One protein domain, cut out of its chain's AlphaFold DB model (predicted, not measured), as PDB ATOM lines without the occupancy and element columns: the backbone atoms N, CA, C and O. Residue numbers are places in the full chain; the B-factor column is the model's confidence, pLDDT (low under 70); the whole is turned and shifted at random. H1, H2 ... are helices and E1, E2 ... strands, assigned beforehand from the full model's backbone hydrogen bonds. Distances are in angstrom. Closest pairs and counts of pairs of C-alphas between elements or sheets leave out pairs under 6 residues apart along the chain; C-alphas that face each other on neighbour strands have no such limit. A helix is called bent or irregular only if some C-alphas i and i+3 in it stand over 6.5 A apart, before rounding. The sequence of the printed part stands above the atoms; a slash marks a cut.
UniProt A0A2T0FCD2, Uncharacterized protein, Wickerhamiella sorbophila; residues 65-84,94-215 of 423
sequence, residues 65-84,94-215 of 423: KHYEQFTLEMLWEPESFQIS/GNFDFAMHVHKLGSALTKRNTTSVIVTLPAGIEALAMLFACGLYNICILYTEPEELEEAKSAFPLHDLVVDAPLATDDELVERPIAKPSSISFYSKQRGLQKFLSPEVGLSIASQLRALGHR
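What this domain is: This is residues 65 to 84 and 94 to 215 of the 423 residues of an uncharacterized protein of Wickerhamiella sorbophila (UniProt A0A2T0FCD2). A twisted sheet of five strands forms the core, with H4 packed over one face and H5 on the other, in three layers, helices on both faces of a sheet. H3 crosses H4 on the side away from the sheet, the long stretch 164 to 182 wraps past H3, and H6 leaves the end of E5, its residues 204 to 215 sticking out. The printed part has 142 residues, with the named elements H1 H2 H3 E1 H4 E2 H5 E3 E4 E5 H6 along it, six helices and five strands, of mixed class. The sheet's order is E3 E1 E2 E4 E5, mixed. The whole is compact, with a radius of gyration of the C-alphas of 15.4 A and spans of 43 by 39 by 32 A.

Where its parts are: H1 covers residues 65 to 68, beginning at C-alpha 65 at (-28.589, -3.240, 51.193), and H2 residues 72 to 75. H3, residues 98 to 111, is 20.0 A long. E1 is residues 116 to 119, H4 residues 125 to 136, 16.2 A, and E2 residues 140 to 143. H5, residues 146 to 155, is irregular: C-alphas 147 and 150 are 7.9 A apart. E3 is residues 161 to 163. E4, residues 183 to 188, begins at C-alpha 183 at (-19.304, -3.265, 35.352) and is 16.6 A long; E5, residues 192 to 197, is 16.5 A. H6, residues 198 to 215, is 25.7 A, ends at (-1.962, -11.544, 58.283) and is irregular: C-alphas 211 and 214 are 9.1 A apart.

How they stand to each other: E3 and E1 are parallel, with N 163 and O 118 at 2.8 A. E1 and E2 are parallel, with N 117 and O 140 at 2.8 A, and E1, H4, E2 form a strand-helix-strand unit, two parallel neighbours with a helix between, its crossover right-handed. E2, H5, E3 form a split one, with E1 between the strands, also right-handed. E2 and E4 are parallel, N 185 and O 141 at 2.8 A; E4 and E5 are an antiparallel hairpin, N 184 and O 196 at 2.8 A. H4 is on the sheet, over E1 and E2, at a height of 9.4 A. H5 has a height of 1.6 A over its local plane, at the sheet's level; its closest C-alphas to E4 are those of Ala 152 and Tyr 187, 5.9 A. H3 touches H4 at Gly 106 and Ala 133, C-alphas 4.5 A apart, at a steep tilt of 58 degrees, the same way. H2 touches H4 with residues 132 to 136 of H4 alone, closest at the C-alphas of Leu 72 and Gly 135, 5.5 A. H6 only grazes the sheet with residues 198 to 201, and touches H1 with residues 199 to 203 alone, closest at the C-alphas of Tyr 67 and Pro 199, 5.5 A. Every O i to N i+4 pair is within hydrogen-bond range in H3 and H4, against 4 of 6 in H5 and 11 of 14 in H6; H1 and H2 are too short for such a pair.

The domain as a whole: The C-alphas of Arg 112 and His 214, the two farthest apart, are 45.8 A apart. Residues 85 to 93 are not printed, and C-alphas 84 and 94 are 7.2 A apart across that cut. The link from E3 to E4 is long, 19 residues. Mean pLDDT of the printed part is 89.1; residues 65, 94 to 95 and 171 are under 70.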
ATOM      1  N   LYS A  65     -28.209  -4.206  52.245       66.75
ATOM      2  CA  LYS A  65     -28.589  -3.240  51.193       66.75
ATOM      3  C   LYS A  65     -27.396  -2.481  50.599       66.75
ATOM      4  O   LYS A  65     -27.482  -2.021  49.465       66.75
ATOM      5  N   HIS A  66     -26.293  -2.364  51.339       71.81
ATOM      6  CA  HIS A  66     -25.090  -1.690  50.854       71.81
ATOM      7  C   HIS A  66     -24.360  -2.508  49.786       71.81
ATOM      8  O   HIS A  66     -23.645  -1.926  48.978       71.81
ATOM      9  N   TYR A  67     -24.581  -3.828  49.723       78.44
ATOM     10  CA  TYR A  67     -24.032  -4.673  48.663       78.44
ATOM     11  C   TYR A  67     -24.521  -4.237  47.280       78.44
ATOM     12  O   TYR A  67     -23.714  -3.958  46.402       78.44
ATOM     13  N   GLU A  68     -25.838  -4.134  47.086       80.19
ATOM     14  CA  GLU A  68     -26.432  -3.797  45.780       80.19
ATOM     15  C   GLU A  68     -26.095  -2.369  45.334       80.19
ATOM     16  O   GLU A  68     -26.119  -2.056  44.145       80.19
ATOM     17  N   GLN A  69     -25.760  -1.512  46.297       84.75
ATOM     18  CA  GLN A  69     -25.381  -0.121  46.082       84.75
ATOM     19  C   GLN A  69     -23.872   0.071  45.941       84.75
ATOM     20  O   GLN A  69     -23.442   1.204  45.745       84.75
ATOM     21  N   PHE A  70     -23.068  -0.990  46.055       87.81
ATOM     22  CA  PHE A  70     -21.620  -0.864  46.008       87.81
ATOM     23  C   PHE A  70     -21.166  -0.289  44.662       87.81
ATOM     24  O   PHE A  70     -21.515  -0.797  43.592       87.81
ATOM     25  N   THR A  71     -20.343   0.753  44.729       90.50
ATOM     26  CA  THR A  71     -19.704   1.398  43.579       90.50
ATOM     27  C   THR A  71     -18.205   1.504  43.822       90.50
ATOM     28  O   THR A  71     -17.749   1.502  44.965       90.50
ATOM     29  N   LEU A  72     -17.418   1.647  42.752       89.31
ATOM     30  CA  LEU A  72     -15.982   1.925  42.879       89.31
ATOM     31  C   LEU A  72     -15.696   3.242  43.617       89.31
ATOM     32  O   LEU A  72     -14.633   3.387  44.210       89.31
ATOM     33  N   GLU A  73     -16.658   4.168  43.644       90.94
ATOM     34  CA  GLU A  73     -16.569   5.378  44.461       90.94
ATOM     35  C   GLU A  73     -16.443   5.057  45.956       90.94
ATOM     36  O   GLU A  73     -15.716   5.740  46.663       90.94
ATOM     37  N   MET A  74     -17.078   3.990  46.446       90.50
ATOM     38  CA  MET A  74     -16.951   3.599  47.855       90.50
ATOM     39  C   MET A  74     -15.533   3.144  48.228       90.50
ATOM     40  O   MET A  74     -15.208   3.095  49.409       90.50
ATOM     41  N   LEU A  75     -14.698   2.807  47.240       89.56
ATOM     42  CA  LEU A  75     -13.274   2.521  47.436       89.56
ATOM     43  C   LEU A  75     -12.396   3.763  47.255       89.56
ATOM     44  O   LEU A  75     -11.210   3.707  47.563       89.56
ATOM     45  N   TRP A  76     -12.940   4.856  46.717       92.38
ATOM     46  CA  TRP A  76     -12.195   6.053  46.344       92.38
ATOM     47  C   TRP A  76     -11.820   6.885  47.577       92.38
ATOM     48  O   TRP A  76     -12.509   7.830  47.957       92.38
ATOM     49  N   GLU A  77     -10.685   6.543  48.183       91.38
ATOM     50  CA  GLU A  77     -10.047   7.295  49.268       91.38
ATOM     51  C   GLU A  77      -8.635   7.735  48.835       91.38
ATOM     52  O   GLU A  77      -7.646   7.225  49.373       91.38
ATOM     53  N   PRO A  78      -8.498   8.654  47.858       87.12
ATOM     54  CA  PRO A  78      -7.211   8.942  47.223       87.12
ATOM     55  C   PRO A  78      -6.142   9.443  48.199       87.12
ATOM     56  O   PRO A  78      -4.980   9.085  48.062       87.12
ATOM     57  N   GLU A  79      -6.527  10.188  49.239       86.00
ATOM     58  CA  GLU A  79      -5.613  10.646  50.298       86.00
ATOM     59  C   GLU A  79      -4.988   9.491  51.099       86.00
ATOM     60  O   GLU A  79      -3.965   9.653  51.763       86.00
ATOM     61  N   SER A  80      -5.620   8.316  51.075       86.06
ATOM     62  CA  SER A  80      -5.133   7.115  51.751       86.06
ATOM     63  C   SER A  80      -4.291   6.214  50.848       86.06
ATOM     64  O   SER A  80      -3.620   5.310  51.357       86.06
ATOM     65  N   PHE A  81      -4.329   6.437  49.532       88.56
ATOM     66  CA  PHE A  81      -3.633   5.605  48.566       88.56
ATOM     67  C   PHE A  81      -2.143   5.924  48.575       88.56
ATOM     68  O   PHE A  81      -1.721   7.068  48.441       88.56
ATOM     69  N   GLN A  82      -1.338   4.880  48.723       89.44
ATOM     70  CA  GLN A  82       0.110   4.954  48.601       89.44
ATOM     71  C   GLN A  82       0.481   4.141  47.372       89.44
ATOM     72  O   GLN A  82       0.502   2.915  47.426       89.44
ATOM     73  N   ILE A  83       0.679   4.823  46.249       89.38
ATOM     74  CA  ILE A  83       0.983   4.198  44.964       89.38
ATOM     75  C   ILE A  83       2.345   4.717  44.523       89.38
ATOM     76  O   ILE A  83       2.581   5.923  44.560       89.38
ATOM     77  N   SER A  84       3.237   3.818  44.130       87.81
ATOM     78  CA  SER A  84       4.538   4.180  43.576       87.81
ATOM     79  C   SER A  84       4.863   3.344  42.349       87.81
ATOM     80  O   SER A  84       4.436   2.196  42.223       87.81
ATOM     81  N   GLY A  94       7.575  10.635  43.361       53.66
ATOM     82  CA  GLY A  94       6.984  10.871  44.685       53.66
ATOM     83  C   GLY A  94       5.865  11.915  44.713       53.66
ATOM     84  O   GLY A  94       5.373  12.228  45.794       53.66
ATOM     85  N   ASN A  95       5.503  12.497  43.566       58.94
ATOM     86  CA  ASN A  95       4.613  13.657  43.503       58.94
ATOM     87  C   ASN A  95       3.507  13.523  42.445       58.94
ATOM     88  O   ASN A  95       3.014  14.522  41.919       58.94
ATOM     89  N   PHE A  96       3.124  12.286  42.121       79.62
ATOM     90  CA  PHE A  96       1.997  12.019  41.241       79.62
ATOM     91  C   PHE A  96       0.673  12.231  41.987       79.62
ATOM     92  O   PHE A  96       0.298  11.440  42.856       79.62
ATOM     93  N   ASP A  97      -0.053  13.298  41.647       88.31
ATOM     94  CA  ASP A  97      -1.406  13.525  42.161       88.31
ATOM     95  C   ASP A  97      -2.395  12.580  41.460       88.31
ATOM     96  O   ASP A  97      -3.024  12.909  40.449       88.31
ATOM     97  N   PHE A  98      -2.510  11.371  42.015       90.69
ATOM     98  CA  PHE A  98      -3.371  10.310  41.499       90.69
ATOM     99  C   PHE A  98      -4.841  10.738  41.413       90.69
ATOM    100  O   PHE A  98      -5.526  10.401  40.446       90.69
ATOM    101  N   ALA A  99      -5.330  11.518  42.384       92.56
ATOM    102  CA  ALA A  99      -6.701  12.021  42.368       92.56
ATOM    103  C   ALA A  99      -6.941  12.961  41.192       92.56
ATOM    104  O   ALA A  99      -7.890  12.771  40.427       92.56
ATOM    105  N   MET A 100      -6.069  13.958  41.036       92.12
ATOM    106  CA  MET A 100      -6.162  14.911  39.938       92.12
ATOM    107  C   MET A 100      -6.093  14.200  38.586       92.12
ATOM    108  O   MET A 100      -6.883  14.507  37.693       92.12
ATOM    109  N   HIS A 101      -5.194  13.225  38.443       92.75
ATOM    110  CA  HIS A 101      -5.054  12.457  37.208       92.75
ATOM    111  C   HIS A 101      -6.325  11.679  36.849       92.75
ATOM    112  O   HIS A 101      -6.830  11.783  35.734       92.75
ATOM    113  N   VAL A 102      -6.916  10.975  37.817       94.69
ATOM    114  CA  VAL A 102      -8.187  10.255  37.632       94.69
ATOM    115  C   VAL A 102      -9.322  11.196  37.217       94.69
ATOM    116  O   VAL A 102     -10.091  10.880  36.306       94.69
ATOM    117  N   HIS A 103      -9.428  12.368  37.849       94.12
ATOM    118  CA  HIS A 103     -10.453  13.358  37.509       94.12
ATOM    119  C   HIS A 103     -10.272  13.937  36.109       94.12
ATOM    120  O   HIS A 103     -11.246  14.106  35.371       94.12
ATOM    121  N   LYS A 104      -9.029  14.213  35.724       94.44
ATOM    122  CA  LYS A 104      -8.672  14.666  34.385       94.44
ATOM    123  C   LYS A 104      -9.022  13.626  33.318       94.44
ATOM    124  O   LYS A 104      -9.686  13.971  32.340       94.44
ATOM    125  N   LEU A 105      -8.671  12.357  33.540       95.12
ATOM    126  CA  LEU A 105      -9.034  11.249  32.652       95.12
ATOM    127  C   LEU A 105     -10.554  11.118  32.515       95.12
ATOM    128  O   LEU A 105     -11.081  11.116  31.403       95.12
ATOM    129  N   GLY A 106     -11.280  11.074  33.632       94.31
ATOM    130  CA  GLY A 106     -12.738  10.952  33.615       94.31
ATOM    131  C   GLY A 106     -13.432  12.130  32.923       94.31
ATOM    132  O   GLY A 106     -14.376  11.935  32.153       94.31
ATOM    133  N   SER A 107     -12.917  13.347  33.113       93.69
ATOM    134  CA  SER A 107     -13.397  14.555  32.428       93.69
ATOM    135  C   SER A 107     -13.165  14.485  30.917       93.69
ATOM    136  O   SER A 107     -14.083  14.766  30.146       93.69
ATOM    137  N   ALA A 108     -11.973  14.059  30.488       93.62
ATOM    138  CA  ALA A 108     -11.633  13.895  29.076       93.62
ATOM    139  C   ALA A 108     -12.529  12.849  28.389       93.62
ATOM    140  O   ALA A 108     -13.021  13.081  27.283       93.62
ATOM    141  N   LEU A 109     -12.806  11.723  29.055       93.31
ATOM    142  CA  LEU A 109     -13.721  10.697  28.544       93.31
ATOM    143  C   LEU A 109     -15.168  11.210  28.464       93.31
ATOM    144  O   LEU A 109     -15.852  11.008  27.461       93.31
ATOM    145  N   THR A 110     -15.620  11.937  29.487       92.38
ATOM    146  CA  THR A 110     -16.978  12.502  29.533       92.38
ATOM    147  C   THR A 110     -17.198  13.529  28.422       92.38
ATOM    148  O   THR A 110     -18.218  13.485  27.740       92.38
ATOM    149  N   LYS A 111     -16.223  14.414  28.167       91.38
ATOM    150  CA  LYS A 111     -16.270  15.393  27.063       91.38
ATOM    151  C   LYS A 111     -16.395  14.740  25.688       91.38
ATOM    152  O   LYS A 111     -17.007  15.308  24.787       91.38
ATOM    153  N   ARG A 112     -15.829  13.542  25.525       91.81
ATOM    154  CA  ARG A 112     -15.919  12.741  24.295       91.81
ATOM    155  C   ARG A 112     -17.238  11.971  24.172       91.81
ATOM    156  O   ARG A 112     -17.424  11.282  23.177       91.81
ATOM    157  N   ASN A 113     -18.149  12.094  25.143       91.00
ATOM    158  CA  ASN A 113     -19.362  11.280  25.264       91.00
ATOM    159  C   ASN A 113     -19.066   9.770  25.278       91.00
ATOM    160  O   ASN A 113     -19.864   8.973  24.792       91.00
ATOM    161  N   THR A 114     -17.912   9.373  25.822       92.50
ATOM    162  CA  THR A 114     -17.517   7.969  25.933       92.50
ATOM    163  C   THR A 114     -18.359   7.266  26.997       92.50
ATOM    164  O   THR A 114     -18.359   7.654  28.163       92.50
ATOM    165  N   THR A 115     -19.052   6.204  26.602       91.75
ATOM    166  CA  THR A 115     -19.843   5.333  27.484       91.75
ATOM    167  C   THR A 115     -19.117   4.036  27.811       91.75
ATOM    168  O   THR A 115     -19.339   3.456  28.880       91.75
ATOM    169  N   SER A 116     -18.210   3.594  26.935       93.81
ATOM    170  CA  SER A 116     -17.328   2.478  27.246       93.81
ATOM    171  C   SER A 116     -15.952   2.533  26.578       93.81
ATOM    172  O   SER A 116     -15.773   3.091  25.494       93.81
ATOM    173  N   VAL A 117     -14.969   1.950  27.267       94.81
ATOM    174  CA  VAL A 117     -13.544   2.007  26.929       94.81
ATOM    175  C   VAL A 117     -12.947   0.605  26.930       94.81
ATOM    176  O   VAL A 117     -13.157  -0.164  27.870       94.81
ATOM    177  N   ILE A 118     -12.155   0.295  25.904       95.38
ATOM    178  CA  ILE A 118     -11.250  -0.856  25.888       95.38
ATOM    179  C   ILE A 118      -9.858  -0.374  26.283       95.38
ATOM    180  O   ILE A 118      -9.331   0.559  25.685       95.38
ATOM    181  N   VAL A 119      -9.258  -1.015  27.277       94.38
ATOM    182  CA  VAL A 119      -7.934  -0.694  27.800       94.38
ATOM    183  C   VAL A 119      -6.998  -1.852  27.495       94.38
ATOM    184  O   VAL A 119      -7.177  -2.955  28.012       94.38
ATOM    185  N   THR A 120      -5.981  -1.579  26.681       93.31
ATOM    186  CA  THR A 120      -4.871  -2.508  26.409       93.31
ATOM    187  C   THR A 120      -3.604  -2.108  27.149       93.31
ATOM    188  O   THR A 120      -2.522  -2.629  26.881       93.31
ATOM    189  N   LEU A 121      -3.730  -1.155  28.075       90.19
ATOM    190  CA  LEU A 121      -2.621  -0.711  28.889       90.19
ATOM    191  C   LEU A 121      -2.103  -1.864  29.759       90.19
ATOM    192  O   LEU A 121      -2.884  -2.651  30.311       90.19
ATOM    193  N   PRO A 122      -0.782  -1.960  29.902       86.38
ATOM    194  CA  PRO A 122      -0.153  -2.915  30.796       86.38
ATOM    195  C   PRO A 122      -0.327  -2.519  32.272       86.38
ATOM    196  O   PRO A 122      -0.974  -1.522  32.606       86.38
ATOM    197  N   ALA A 123       0.207  -3.338  33.184       83.50
ATOM    198  CA  ALA A 123       0.021  -3.104  34.607       83.50
ATOM    199  C   ALA A 123       0.760  -1.857  35.097       83.50
ATOM    200  O   ALA A 123       1.984  -1.821  35.072       83.50
ATOM    201  N   GLY A 124       0.025  -0.857  35.578       87.31
ATOM    202  CA  GLY A 124       0.628   0.393  36.019       87.31
ATOM    203  C   GLY A 124      -0.375   1.380  36.594       87.31
ATOM    204  O   GLY A 124      -1.584   1.123  36.641       87.31
ATOM    205  N   ILE A 125       0.152   2.542  36.985       89.31
ATOM    206  CA  ILE A 125      -0.627   3.651  37.540       89.31
ATOM    207  C   ILE A 125      -1.716   4.092  36.558       89.31
ATOM    208  O   ILE A 125      -2.854   4.289  36.971       89.31
ATOM    209  N   GLU A 126      -1.407   4.165  35.262       90.50
ATOM    210  CA  GLU A 126      -2.361   4.593  34.232       90.50
ATOM    211  C   GLU A 126      -3.558   3.637  34.106       90.50
ATOM    212  O   GLU A 126      -4.708   4.072  34.073       90.50
ATOM    213  N   ALA A 127      -3.317   2.321  34.093       91.50
ATOM    214  CA  ALA A 127      -4.388   1.328  34.000       91.50
ATOM    215  C   ALA A 127      -5.310   1.358  35.231       91.50
ATOM    216  O   ALA A 127      -6.527   1.182  35.102       91.50
ATOM    217  N   LEU A 128      -4.739   1.610  36.416       93.00
ATOM    218  CA  LEU A 128      -5.484   1.784  37.661       93.00
ATOM    219  C   LEU A 128      -6.233   3.126  37.695       93.00
ATOM    220  O   LEU A 128      -7.378   3.186  38.138       93.00
ATOM    221  N   ALA A 129      -5.626   4.203  37.200       93.94
ATOM    222  CA  ALA A 129      -6.282   5.498  37.095       93.94
ATOM    223  C   ALA A 129      -7.473   5.431  36.130       93.94
ATOM    224  O   ALA A 129      -8.550   5.934  36.440       93.94
ATOM    225  N   MET A 130      -7.319   4.720  35.009       94.81
ATOM    226  CA  MET A 130      -8.390   4.467  34.050       94.81
ATOM    227  C   MET A 130      -9.561   3.700  34.675       94.81
ATOM    228  O   MET A 130     -10.716   4.039  34.420       94.81
ATOM    229  N   LEU A 131      -9.283   2.717  35.542       95.00
ATOM    230  CA  LEU A 131     -10.318   2.004  36.296       95.00
ATOM    231  C   LEU A 131     -11.173   2.963  37.122       95.00
ATOM    232  O   LEU A 131     -12.402   2.933  37.036       95.00
ATOM    233  N   PHE A 132     -10.526   3.792  37.944       95.12
ATOM    234  CA  PHE A 132     -11.234   4.721  38.815       95.12
ATOM    235  C   PHE A 132     -11.916   5.822  38.013       95.12
ATOM    236  O   PHE A 132     -13.062   6.142  38.310       95.12
ATOM    237  N   ALA A 133     -11.286   6.343  36.959       95.25
ATOM    238  CA  ALA A 133     -11.898   7.322  36.066       95.25
ATOM    239  C   ALA A 133     -13.187   6.759  35.461       95.25
ATOM    240  O   ALA A 133     -14.241   7.390  35.539       95.25
ATOM    241  N   CYS A 134     -13.143   5.526  34.952       94.75
ATOM    242  CA  CYS A 134     -14.325   4.875  34.410       94.75
ATOM    243  C   CYS A 134     -15.390   4.626  35.490       94.75
ATOM    244  O   CYS A 134     -16.561   4.951  35.300       94.75
ATOM    245  N   GLY A 135     -14.991   4.118  36.657       94.00
ATOM    246  CA  GLY A 135     -15.895   3.855  37.777       94.00
ATOM    247  C   GLY A 135     -16.600   5.103  38.315       94.00
ATOM    248  O   GLY A 135     -17.801   5.070  38.568       94.00
ATOM    249  N   LEU A 136     -15.866   6.204  38.460       94.19
ATOM    250  CA  LEU A 136     -16.353   7.471  39.009       94.19
ATOM    251  C   LEU A 136     -17.233   8.252  38.029       94.19
ATOM    252  O   LEU A 136     -18.114   8.994  38.462       94.19
ATOM    253  N   TYR A 137     -17.014   8.084  36.724       94.31
ATOM    254  CA  TYR A 137     -17.768   8.770  35.672       94.31
ATOM    255  C   TYR A 137     -18.812   7.869  34.986       94.31
ATOM    256  O   TYR A 137     -19.399   8.261  33.982       94.31
ATOM    257  N   ASN A 138     -19.120   6.699  35.564       93.75
ATOM    258  CA  ASN A 138     -20.123   5.740  35.071       93.75
ATOM    259  C   ASN A 138     -19.846   5.180  33.661       93.75
ATOM    260  O   ASN A 138     -20.776   4.896  32.906       93.75
ATOM    261  N   ILE A 139     -18.575   5.000  33.321       93.25
ATOM    262  CA  ILE A 139     -18.111   4.472  32.037       93.25
ATOM    263  C   ILE A 139     -17.796   2.982  32.205       93.25
ATOM    264  O   ILE A 139     -17.197   2.561  33.197       93.25
ATOM    265  N   CYS A 140     -18.216   2.160  31.245       92.88
ATOM    266  CA  CYS A 140     -17.899   0.732  31.250       92.88
ATOM    267  C   CYS A 140     -16.467   0.500  30.759       92.88
ATOM    268  O   CYS A 140     -16.068   1.045  29.735       92.88
ATOM    269  N   ILE A 141     -15.717  -0.352  31.449       94.62
ATOM    270  CA  ILE A 141     -14.324  -0.654  31.106       94.62
ATOM    271  C   ILE A 141     -14.164  -2.126  30.716       94.62
ATOM    272  O   ILE A 141     -14.738  -3.011  31.358       94.62
ATOM    273  N   LEU A 142     -13.387  -2.378  29.664       95.38
ATOM    274  CA  LEU A 142     -12.948  -3.699  29.225       95.38
ATOM    275  C   LEU A 142     -11.421  -3.747  29.189       95.38
ATOM    276  O   LEU A 142     -10.815  -2.980  28.451       95.38
ATOM    277  N   TYR A 143     -10.805  -4.679  29.909       94.94
ATOM    278  CA  TYR A 143      -9.375  -4.966  29.775       94.94
ATOM    279  C   TYR A 143      -9.129  -6.127  28.808       94.94
ATOM    280  O   TYR A 143      -9.853  -7.126  28.848       94.94
ATOM    281  N   THR A 144      -8.103  -6.009  27.966       94.38
ATOM    282  CA  THR A 144      -7.674  -7.064  27.031       94.38
ATOM    283  C   THR A 144      -6.203  -6.910  26.661       94.38
ATOM    284  O   THR A 144      -5.685  -5.794  26.691       94.38
ATOM    285  N   GLU A 145      -5.551  -8.006  26.262       91.06
ATOM    286  CA  GLU A 145      -4.166  -7.947  25.776       91.06
ATOM    287  C   GLU A 145      -4.134  -7.268  24.398       91.06
ATOM    288  O   GLU A 145      -5.078  -7.452  23.616       91.06
ATOM    289  N   PRO A 146      -3.072  -6.505  24.063       91.69
ATOM    290  CA  PRO A 146      -2.948  -5.855  22.756       91.69
ATOM    291  C   PRO A 146      -3.092  -6.834  21.583       91.69
ATOM    292  O   PRO A 146      -3.676  -6.498  20.556       91.69
ATOM    293  N   GLU A 147      -2.597  -8.061  21.757       92.50
ATOM    294  CA  GLU A 147      -2.650  -9.135  20.759       92.50
ATOM    295  C   GLU A 147      -4.071  -9.661  20.504       92.50
ATOM    296  O   GLU A 147      -4.330 -10.230  19.448       92.50
ATOM    297  N   GLU A 148      -4.992  -9.466  21.453       93.44
ATOM    298  CA  GLU A 148      -6.363  -9.993  21.419       93.44
ATOM    299  C   GLU A 148      -7.414  -8.885  21.199       93.44
ATOM    300  O   GLU A 148      -8.618  -9.104  21.359       93.44
ATOM    301  N   LEU A 149      -6.968  -7.673  20.850       93.50
ATOM    302  CA  LEU A 149      -7.815  -6.486  20.733       93.50
ATOM    303  C   LEU A 149      -8.930  -6.645  19.692       93.50
ATOM    304  O   LEU A 149     -10.056  -6.209  19.929       93.50
ATOM    305  N   GLU A 150      -8.649  -7.247  18.537       93.44
ATOM    306  CA  GLU A 150      -9.642  -7.366  17.462       93.44
ATOM    307  C   GLU A 150     -10.770  -8.332  17.834       93.44
ATOM    308  O   GLU A 150     -11.952  -8.031  17.634       93.44
ATOM    309  N   GLU A 151     -10.447  -9.463  18.462       93.38
ATOM    310  CA  GLU A 151     -11.473 -10.359  18.981       93.38
ATOM    311  C   GLU A 151     -12.227  -9.741  20.170       93.38
ATOM    312  O   GLU A 151     -13.445  -9.910  20.274       93.38
ATOM    313  N   ALA A 152     -11.550  -8.958  21.017       92.12
ATOM    314  CA  ALA A 152     -12.187  -8.218  22.105       92.12
ATOM    315  C   ALA A 152     -13.209  -7.195  21.584       92.12
ATOM    316  O   ALA A 152     -14.325  -7.129  22.101       92.12
ATOM    317  N   LYS A 153     -12.877  -6.446  20.523       92.88
ATOM    318  CA  LYS A 153     -13.804  -5.518  19.846       92.88
ATOM    319  C   LYS A 153     -15.039  -6.236  19.310       92.88
ATOM    320  O   LYS A 153     -16.145  -5.708  19.406       92.88
ATOM    321  N   SER A 154     -14.866  -7.444  18.771       91.56
ATOM    322  CA  SER A 154     -15.983  -8.265  18.293       91.56
ATOM    323  C   SER A 154     -16.868  -8.762  19.440       91.56
ATOM    324  O   SER A 154     -18.094  -8.731  19.325       91.56
ATOM    325  N   ALA A 155     -16.266  -9.183  20.555       89.00
ATOM    326  CA  ALA A 155     -16.987  -9.641  21.741       89.00
ATOM    327  C   ALA A 155     -17.656  -8.494  22.521       89.00
ATOM    328  O   ALA A 155     -18.639  -8.718  23.231       89.00
ATOM    329  N   PHE A 156     -17.143  -7.269  22.382       88.00
ATOM    330  CA  PHE A 156     -17.616  -6.068  23.060       88.00
ATOM    331  C   PHE A 156     -17.897  -4.937  22.048       88.00
ATOM    332  O   PHE A 156     -17.157  -3.952  21.961       88.00
ATOM    333  N   PRO A 157     -18.982  -5.051  21.259       77.62
ATOM    334  CA  PRO A 157     -19.242  -4.166  20.119       77.62
ATOM    335  C   PRO A 157     -19.676  -2.745  20.508       77.62
ATOM    336  O   PRO A 157     -19.745  -1.878  19.647       77.62
ATOM    337  N   LEU A 158     -19.978  -2.496  21.785       78.75
ATOM    338  CA  LEU A 158     -20.455  -1.202  22.289       78.75
ATOM    339  C   LEU A 158     -19.317  -0.251  22.710       78.75
ATOM    340  O   LEU A 158     -19.573   0.665  23.486       78.75
ATOM    341  N   HIS A 159     -18.081  -0.477  22.245       82.19
ATOM    342  CA  HIS A 159     -16.920   0.346  22.601       82.19
ATOM    343  C   HIS A 159     -16.869   1.672  21.840       82.19
ATOM    344  O   HIS A 159     -17.024   1.698  20.622       82.19
ATOM    345  N   ASP A 160     -16.568   2.757  22.559       85.75
ATOM    346  CA  ASP A 160     -16.422   4.095  21.970       85.75
ATOM    347  C   ASP A 160     -14.951   4.503  21.811       85.75
ATOM    348  O   ASP A 160     -14.613   5.322  20.957       85.75
ATOM    349  N   LEU A 161     -14.063   3.952  22.646       90.94
ATOM    350  CA  LEU A 161     -12.648   4.315  22.679       90.94
ATOM    351  C   LEU A 161     -11.768   3.105  22.994       90.94
ATOM    352  O   LEU A 161     -12.092   2.296  23.863       90.94
ATOM    353  N   VAL A 162     -10.622   3.027  22.320       92.00
ATOM    354  CA  VAL A 162      -9.516   2.136  22.683       92.00
ATOM    355  C   VAL A 162      -8.397   2.990  23.267       92.00
ATOM    356  O   VAL A 162      -8.035   4.010  22.682       92.00
ATOM    357  N   VAL A 163      -7.882   2.586  24.423       89.62
ATOM    358  CA  VAL A 163      -6.762   3.225  25.113       89.62
ATOM    359  C   VAL A 163      -5.599   2.242  25.152       89.62
ATOM    360  O   VAL A 163      -5.615   1.267  25.907       89.62
ATOM    361  N   ASP A 164      -4.600   2.523  24.325       86.75
ATOM    362  CA  ASP A 164      -3.358   1.764  24.163       86.75
ATOM    363  C   ASP A 164      -2.115   2.524  24.649       86.75
ATOM    364  O   ASP A 164      -1.054   1.931  24.834       86.75
ATOM    365  N   ALA A 165      -2.263   3.817  24.930       85.62
ATOM    366  CA  ALA A 165      -1.256   4.682  25.523       85.62
ATOM    367  C   ALA A 165      -1.901   5.635  26.550       85.62
ATOM    368  O   ALA A 165      -3.113   5.865  26.484       85.62
ATOM    369  N   PRO A 166      -1.115   6.200  27.490       83.31
ATOM    370  CA  PRO A 166      -1.611   7.211  28.419       83.31
ATOM    371  C   PRO A 166      -2.307   8.352  27.678       83.31
ATOM    372  O   PRO A 166      -1.788   8.881  26.690       83.31
ATOM    373  N   LEU A 167      -3.500   8.729  28.138       83.06
ATOM    374  CA  LEU A 167      -4.255   9.802  27.497       83.06
ATOM    375  C   LEU A 167      -3.673  11.156  27.915       83.06
ATOM    376  O   LEU A 167      -3.481  11.424  29.097       83.06
ATOM    377  N   ALA A 168      -3.443  12.044  26.947       78.81
ATOM    378  CA  ALA A 168      -3.106  13.432  27.246       78.81
ATOM    379  C   ALA A 168      -4.316  14.137  27.878       78.81
ATOM    380  O   ALA A 168      -5.418  14.102  27.323       78.81
ATOM    381  N   THR A 169      -4.107  14.789  29.023       73.69
ATOM    382  CA  THR A 169      -5.173  15.435  29.794       73.69
ATOM    383  C   THR A 169      -4.849  16.893  30.134       73.69
ATOM    384  O   THR A 169      -4.526  17.230  31.278       73.69
ATOM    385  N   ASP A 170      -4.977  17.772  29.144       73.69
ATOM    386  CA  ASP A 170      -4.927  19.234  29.342       73.69
ATOM    387  C   ASP A 170      -6.331  19.852  29.471       73.69
ATOM    388  O   ASP A 170      -6.521  21.064  29.421       73.69
ATOM    389  N   ASP A 171      -7.336  18.999  29.635       69.88
ATOM    390  CA  ASP A 171      -8.738  19.371  29.626       69.88
ATOM    391  C   ASP A 171      -9.202  20.025  30.937       69.88
ATOM    392  O   ASP A 171      -8.903  19.550  32.033       69.88
ATOM    393  N   GLU A 172     -10.035  21.068  30.816       81.69
ATOM    394  CA  GLU A 172     -10.824  21.597  31.939       81.69
ATOM    395  C   GLU A 172     -11.646  20.483  32.609       81.69
ATOM    396  O   GLU A 172     -12.203  19.612  31.928       81.69
ATOM    397  N   LEU A 173     -11.728  20.527  33.940       88.81
ATOM    398  CA  LEU A 173     -12.411  19.518  34.744       88.81
ATOM    399  C   LEU A 173     -13.932  19.592  34.553       88.81
ATOM    400  O   LEU A 173     -14.525  20.669  34.583       88.81
ATOM    401  N   VAL A 174     -14.562  18.428  34.398       88.88
ATOM    402  CA  VAL A 174     -16.020  18.266  34.359       88.88
ATOM    403  C   VAL A 174     -16.503  17.810  35.733       88.88
ATOM    404  O   VAL A 174     -15.858  16.978  36.379       88.88
ATOM    405  N   GLU A 175     -17.652  18.330  36.173       88.75
ATOM    406  CA  GLU A 175     -18.291  17.882  37.412       88.75
ATOM    407  C   GLU A 175     -18.563  16.375  37.381       88.75
ATOM    408  O   GLU A 175     -19.067  15.820  36.399       88.75
ATOM    409  N   ARG A 176     -18.220  15.700  38.480       88.94
ATOM    410  CA  ARG A 176     -18.391  14.254  38.591       88.94
ATOM    411  C   ARG A 176     -19.885  13.913  38.688       88.94
ATOM    412  O   ARG A 176     -20.574  14.484  39.538       88.94
ATOM    413  N   PRO A 177     -20.393  12.952  37.898       89.62
ATOM    414  CA  PRO A 177     -21.754  12.473  38.078       89.62
ATOM    415  C   PRO A 177     -21.908  11.729  39.416       89.62
ATOM    416  O   PRO A 177     -20.936  11.339  40.067       89.62
ATOM    417  N   ILE A 178     -23.158  11.487  39.814       88.12
ATOM    418  CA  ILE A 178     -23.466  10.551  40.903       88.12
ATOM    419  C   ILE A 178     -23.044   9.155  40.435       88.12
ATOM    420  O   ILE A 178     -23.546   8.684  39.405       88.12
ATOM    421  N   ALA A 179     -22.130   8.505  41.160       85.44
ATOM    422  CA  ALA A 179     -21.670   7.178  40.780       85.44
ATOM    423  C   ALA A 179     -22.804   6.158  40.904       85.44
ATOM    424  O   ALA A 179     -23.606   6.166  41.840       85.44
ATOM    425  N   LYS A 180     -22.857   5.259  39.931       88.56
ATOM    426  CA  LYS A 180     -23.798   4.150  39.841       88.56
ATOM    427  C   LYS A 180     -23.006   2.845  39.797       88.56
ATOM    428  O   LYS A 180     -21.844   2.854  39.393       88.56
ATOM    429  N   PRO A 181     -23.620   1.714  40.178       83.31
ATOM    430  CA  PRO A 181     -22.997   0.413  39.993       83.31
ATOM    431  C   PRO A 181     -22.619   0.213  38.520       83.31
ATOM    432  O   PRO A 181     -23.486   0.153  37.647       83.31
ATOM    433  N   SER A 182     -21.318   0.143  38.249       87.50
ATOM    434  CA  SER A 182     -20.761  -0.105  36.922       87.50
ATOM    435  C   SER A 182     -20.272  -1.548  36.813       87.50
ATOM    436  O   SER A 182     -20.253  -2.298  37.797       87.50
ATOM    437  N   SER A 183     -19.895  -1.955  35.603       91.12
ATOM    438  CA  SER A 183     -19.304  -3.265  35.352       91.12
ATOM    439  C   SER A 183     -17.872  -3.143  34.860       91.12
ATOM    440  O   SER A 183     -17.587  -2.312  33.998       91.12
ATOM    441  N   ILE A 184     -17.021  -4.040  35.343       94.38
ATOM    442  CA  ILE A 184     -15.650  -4.231  34.884       94.38
ATOM    443  C   ILE A 184     -15.635  -5.506  34.054       94.38
ATOM    444  O   ILE A 184     -16.081  -6.559  34.515       94.38
ATOM    445  N   SER A 185     -15.144  -5.408  32.828       95.06
ATOM    446  CA  SER A 185     -15.072  -6.542  31.918       95.06
ATOM    447  C   SER A 185     -13.624  -6.895  31.608       95.06
ATOM    448  O   SER A 185     -12.743  -6.039  31.599       95.06
ATOM    449  N   PHE A 186     -13.395  -8.166  31.318       94.69
ATOM    450  CA  PHE A 186     -12.115  -8.703  30.889       94.69
ATOM    451  C   PHE A 186     -12.339  -9.612  29.698       94.69
ATOM    452  O   PHE A 186     -13.252 -10.440  29.719       94.69
ATOM    453  N   TYR A 187     -11.500  -9.492  28.683       94.19
ATOM    454  CA  TYR A 187     -11.495 -10.407  27.557       94.19
ATOM    455  C   TYR A 187     -10.202 -11.213  27.556       94.19
ATOM    456  O   TYR A 187      -9.128 -10.685  27.824       94.19
ATOM    457  N   SER A 188     -10.327 -12.512  27.292       91.38
ATOM    458  CA  SER A 188      -9.188 -13.321  26.883       91.38
ATOM    459  C   SER A 188      -9.628 -14.401  25.909       91.38
ATOM    460  O   SER A 188     -10.674 -15.020  26.128       91.38
ATOM    461  N   LYS A 189      -8.819 -14.731  24.901       88.44
ATOM    462  CA  LYS A 189      -9.124 -15.808  23.943       88.44
ATOM    463  C   LYS A 189      -9.422 -17.151  24.614       88.44
ATOM    464  O   LYS A 189     -10.276 -17.902  24.149       88.44
ATOM    465  N   GLN A 190      -8.754 -17.450  25.729       85.94
ATOM    466  CA  GLN A 190      -8.940 -18.708  26.459       85.94
ATOM    467  C   GLN A 190     -10.232 -18.747  27.288       85.94
ATOM    468  O   GLN A 190     -10.757 -19.825  27.561       85.94
ATOM    469  N   ARG A 191     -10.723 -17.588  27.740       86.31
ATOM    470  CA  ARG A 191     -11.804 -17.488  28.740       86.31
ATOM    471  C   ARG A 191     -13.064 -16.798  28.224       86.31
ATOM    472  O   ARG A 191     -14.086 -16.832  28.904       86.31
ATOM    473  N   GLY A 192     -12.990 -16.180  27.051       90.88
ATOM    474  CA  GLY A 192     -14.013 -15.291  26.528       90.88
ATOM    475  C   GLY A 192     -14.175 -14.019  27.361       90.88
ATOM    476  O   GLY A 192     -13.336 -13.665  28.197       90.88
ATOM    477  N   LEU A 193     -15.292 -13.334  27.118       93.81
ATOM    478  CA  LEU A 193     -15.694 -12.140  27.849       93.81
ATOM    479  C   LEU A 193     -16.189 -12.514  29.254       93.81
ATOM    480  O   LEU A 193     -17.188 -13.213  29.414       93.81
ATOM    481  N   GLN A 194     -15.510 -12.001  30.271       93.31
ATOM    482  CA  GLN A 194     -15.902 -12.073  31.674       93.31
ATOM    483  C   GLN A 194     -16.373 -10.689  32.111       93.31
ATOM    484  O   GLN A 194     -15.648  -9.714  31.938       93.31
ATOM    485  N   LYS A 195     -17.572 -10.591  32.685       93.69
ATOM    486  CA  LYS A 195     -18.149  -9.329  33.158       93.69
ATOM    487  C   LYS A 195     -18.457  -9.443  34.643       93.69
ATOM    488  O   LYS A 195     -19.177 -10.354  35.033       93.69
ATOM    489  N   PHE A 196     -17.946  -8.500  35.426       93.69
ATOM    490  CA  PHE A 196     -18.156  -8.421  36.867       93.69
ATOM    491  C   PHE A 196     -18.848  -7.110  37.221       93.69
ATOM    492  O   PHE A 196     -18.455  -6.038  36.754       93.69
ATOM    493  N   LEU A 197     -19.890  -7.183  38.036       91.94
ATOM    494  CA  LEU A 197     -20.592  -6.011  38.545       91.94
ATOM    495  C   LEU A 197     -19.858  -5.434  39.760       91.94
ATOM    496  O   LEU A 197     -19.219  -6.164  40.514       91.94
ATOM    497  N   SER A 198     -20.000  -4.128  39.997       91.44
ATOM    498  CA  SER A 198     -19.390  -3.456  41.154       91.44
ATOM    499  C   SER A 198     -19.666  -4.178  42.492       91.44
ATOM    500  O   SER A 198     -18.705  -4.416  43.223       91.44
ATOM    501  N   PRO A 199     -20.897  -4.633  42.813       89.19
ATOM    502  CA  PRO A 199     -21.152  -5.438  44.014       89.19
ATOM    503  C   PRO A 199     -20.296  -6.703  44.130       89.19
ATOM    504  O   PRO A 199     -19.778  -7.006  45.205       89.19
ATOM    505  N   GLU A 200     -20.084  -7.422  43.027       90.81
ATOM    506  CA  GLU A 200     -19.267  -8.642  43.005       90.81
ATOM    507  C   GLU A 200     -17.789  -8.328  43.264       90.81
ATOM    508  O   GLU A 200     -17.090  -9.107  43.919       90.81
ATOM    509  N   VAL A 201     -17.325  -7.164  42.802       92.75
ATOM    510  CA  VAL A 201     -15.986  -6.641  43.097       92.75
ATOM    511  C   VAL A 201     -15.848  -6.363  44.591       92.75
ATOM    512  O   VAL A 201     -14.919  -6.869  45.220       92.75
ATOM    513  N   GLY A 202     -16.806  -5.642  45.184       91.62
ATOM    514  CA  GLY A 202     -16.820  -5.351  46.620       91.62
ATOM    515  C   GLY A 202     -16.838  -6.614  47.485       91.62
ATOM    516  O   GLY A 202     -16.065  -6.734  48.437       91.62
ATOM    517  N   LEU A 203     -17.656  -7.603  47.115       91.06
ATOM    518  CA  LEU A 203     -17.695  -8.905  47.788       91.06
ATOM    519  C   LEU A 203     -16.374  -9.665  47.657       91.06
ATOM    520  O   LEU A 203     -15.919 -10.259  48.633       91.06
ATOM    521  N   SER A 204     -15.746  -9.627  46.483       93.19
ATOM    522  CA  SER A 204     -14.460 -10.288  46.248       93.19
ATOM    523  C   SER A 204     -13.348  -9.672  47.099       93.19
ATOM    524  O   SER A 204     -12.564 -10.405  47.697       93.19
ATOM    525  N   ILE A 205     -13.316  -8.341  47.225       93.94
ATOM    526  CA  ILE A 205     -12.371  -7.631  48.102       93.94
ATOM    527  C   ILE A 205     -12.614  -8.012  49.564       93.94
ATOM    528  O   ILE A 205     -11.681  -8.384  50.274       93.94
ATOM    529  N   ALA A 206     -13.869  -7.967  50.020       91.62
ATOM    530  CA  ALA A 206     -14.224  -8.326  51.392       91.62
ATOM    531  C   ALA A 206     -13.863  -9.787  51.714       91.62
ATOM    532  O   ALA A 206     -13.354 -10.076  52.799       91.62
ATOM    533  N   SER A 207     -14.089 -10.698  50.762       92.38
ATOM    534  CA  SER A 207     -13.689 -12.101  50.861       92.38
ATOM    535  C   SER A 207     -12.177 -12.239  51.013       92.38
ATOM    536  O   SER A 207     -11.715 -12.888  51.953       92.38
ATOM    537  N   GLN A 208     -11.409 -11.564  50.154       93.44
ATOM    538  CA  GLN A 208      -9.951 -11.623  50.174       93.44
ATOM    539  C   GLN A 208      -9.373 -11.059  51.475       93.44
ATOM    540  O   GLN A 208      -8.527 -11.697  52.102       93.44
ATOM    541  N   LEU A 209      -9.859  -9.899  51.928       91.75
ATOM    542  CA  LEU A 209      -9.448  -9.299  53.200       91.75
ATOM    543  C   LEU A 209      -9.743 -10.231  54.376       91.75
ATOM    544  O   LEU A 209      -8.903 -10.403  55.260       91.75
ATOM    545  N   ARG A 210     -10.916 -10.873  54.377       90.94
ATOM    546  CA  ARG A 210     -11.298 -11.815  55.430       90.94
ATOM    547  C   ARG A 210     -10.441 -13.081  55.401       90.94
ATOM    548  O   ARG A 210     -10.008 -13.518  56.461       90.94
ATOM    549  N   ALA A 211     -10.111 -13.593  54.214       90.50
ATOM    550  CA  ALA A 211      -9.244 -14.759  54.040       90.50
ATOM    551  C   ALA A 211      -7.809 -14.531  54.553       90.50
ATOM    552  O   ALA A 211      -7.133 -15.478  54.951       90.50
ATOM    553  N   LEU A 212      -7.327 -13.281  54.556       87.44
ATOM    554  CA  LEU A 212      -6.018 -12.935  55.121       87.44
ATOM    555  C   LEU A 212      -6.004 -12.976  56.662       87.44
ATOM    556  O   LEU A 212      -4.942 -13.177  57.261       87.44
ATOM    557  N   GLY A 213      -7.159 -12.790  57.312       84.12
ATOM    558  CA  GLY A 213      -7.310 -12.813  58.767       84.12
ATOM    559  C   GLY A 213      -6.270 -11.947  59.490       84.12
ATOM    560  O   GLY A 213      -6.051 -10.787  59.161       84.12
ATOM    561  N   HIS A 214      -5.569 -12.527  60.465       79.25
ATOM    562  CA  HIS A 214      -4.512 -11.855  61.238       79.25
ATOM    563  C   HIS A 214      -3.235 -11.480  60.441       79.25
ATOM    564  O   HIS A 214      -2.375 -10.783  60.975       79.25
ATOM    565  N   ARG A 215      -3.079 -11.924  59.181       84.06
ATOM    566  CA  ARG A 215      -1.962 -11.544  58.283       84.06
ATOM    567  C   ARG A 215      -2.358 -10.489  57.255       84.06
ATOM    568  O   ARG A 215      -1.611 -10.293  56.287       84.06
TER     569      ARG A 215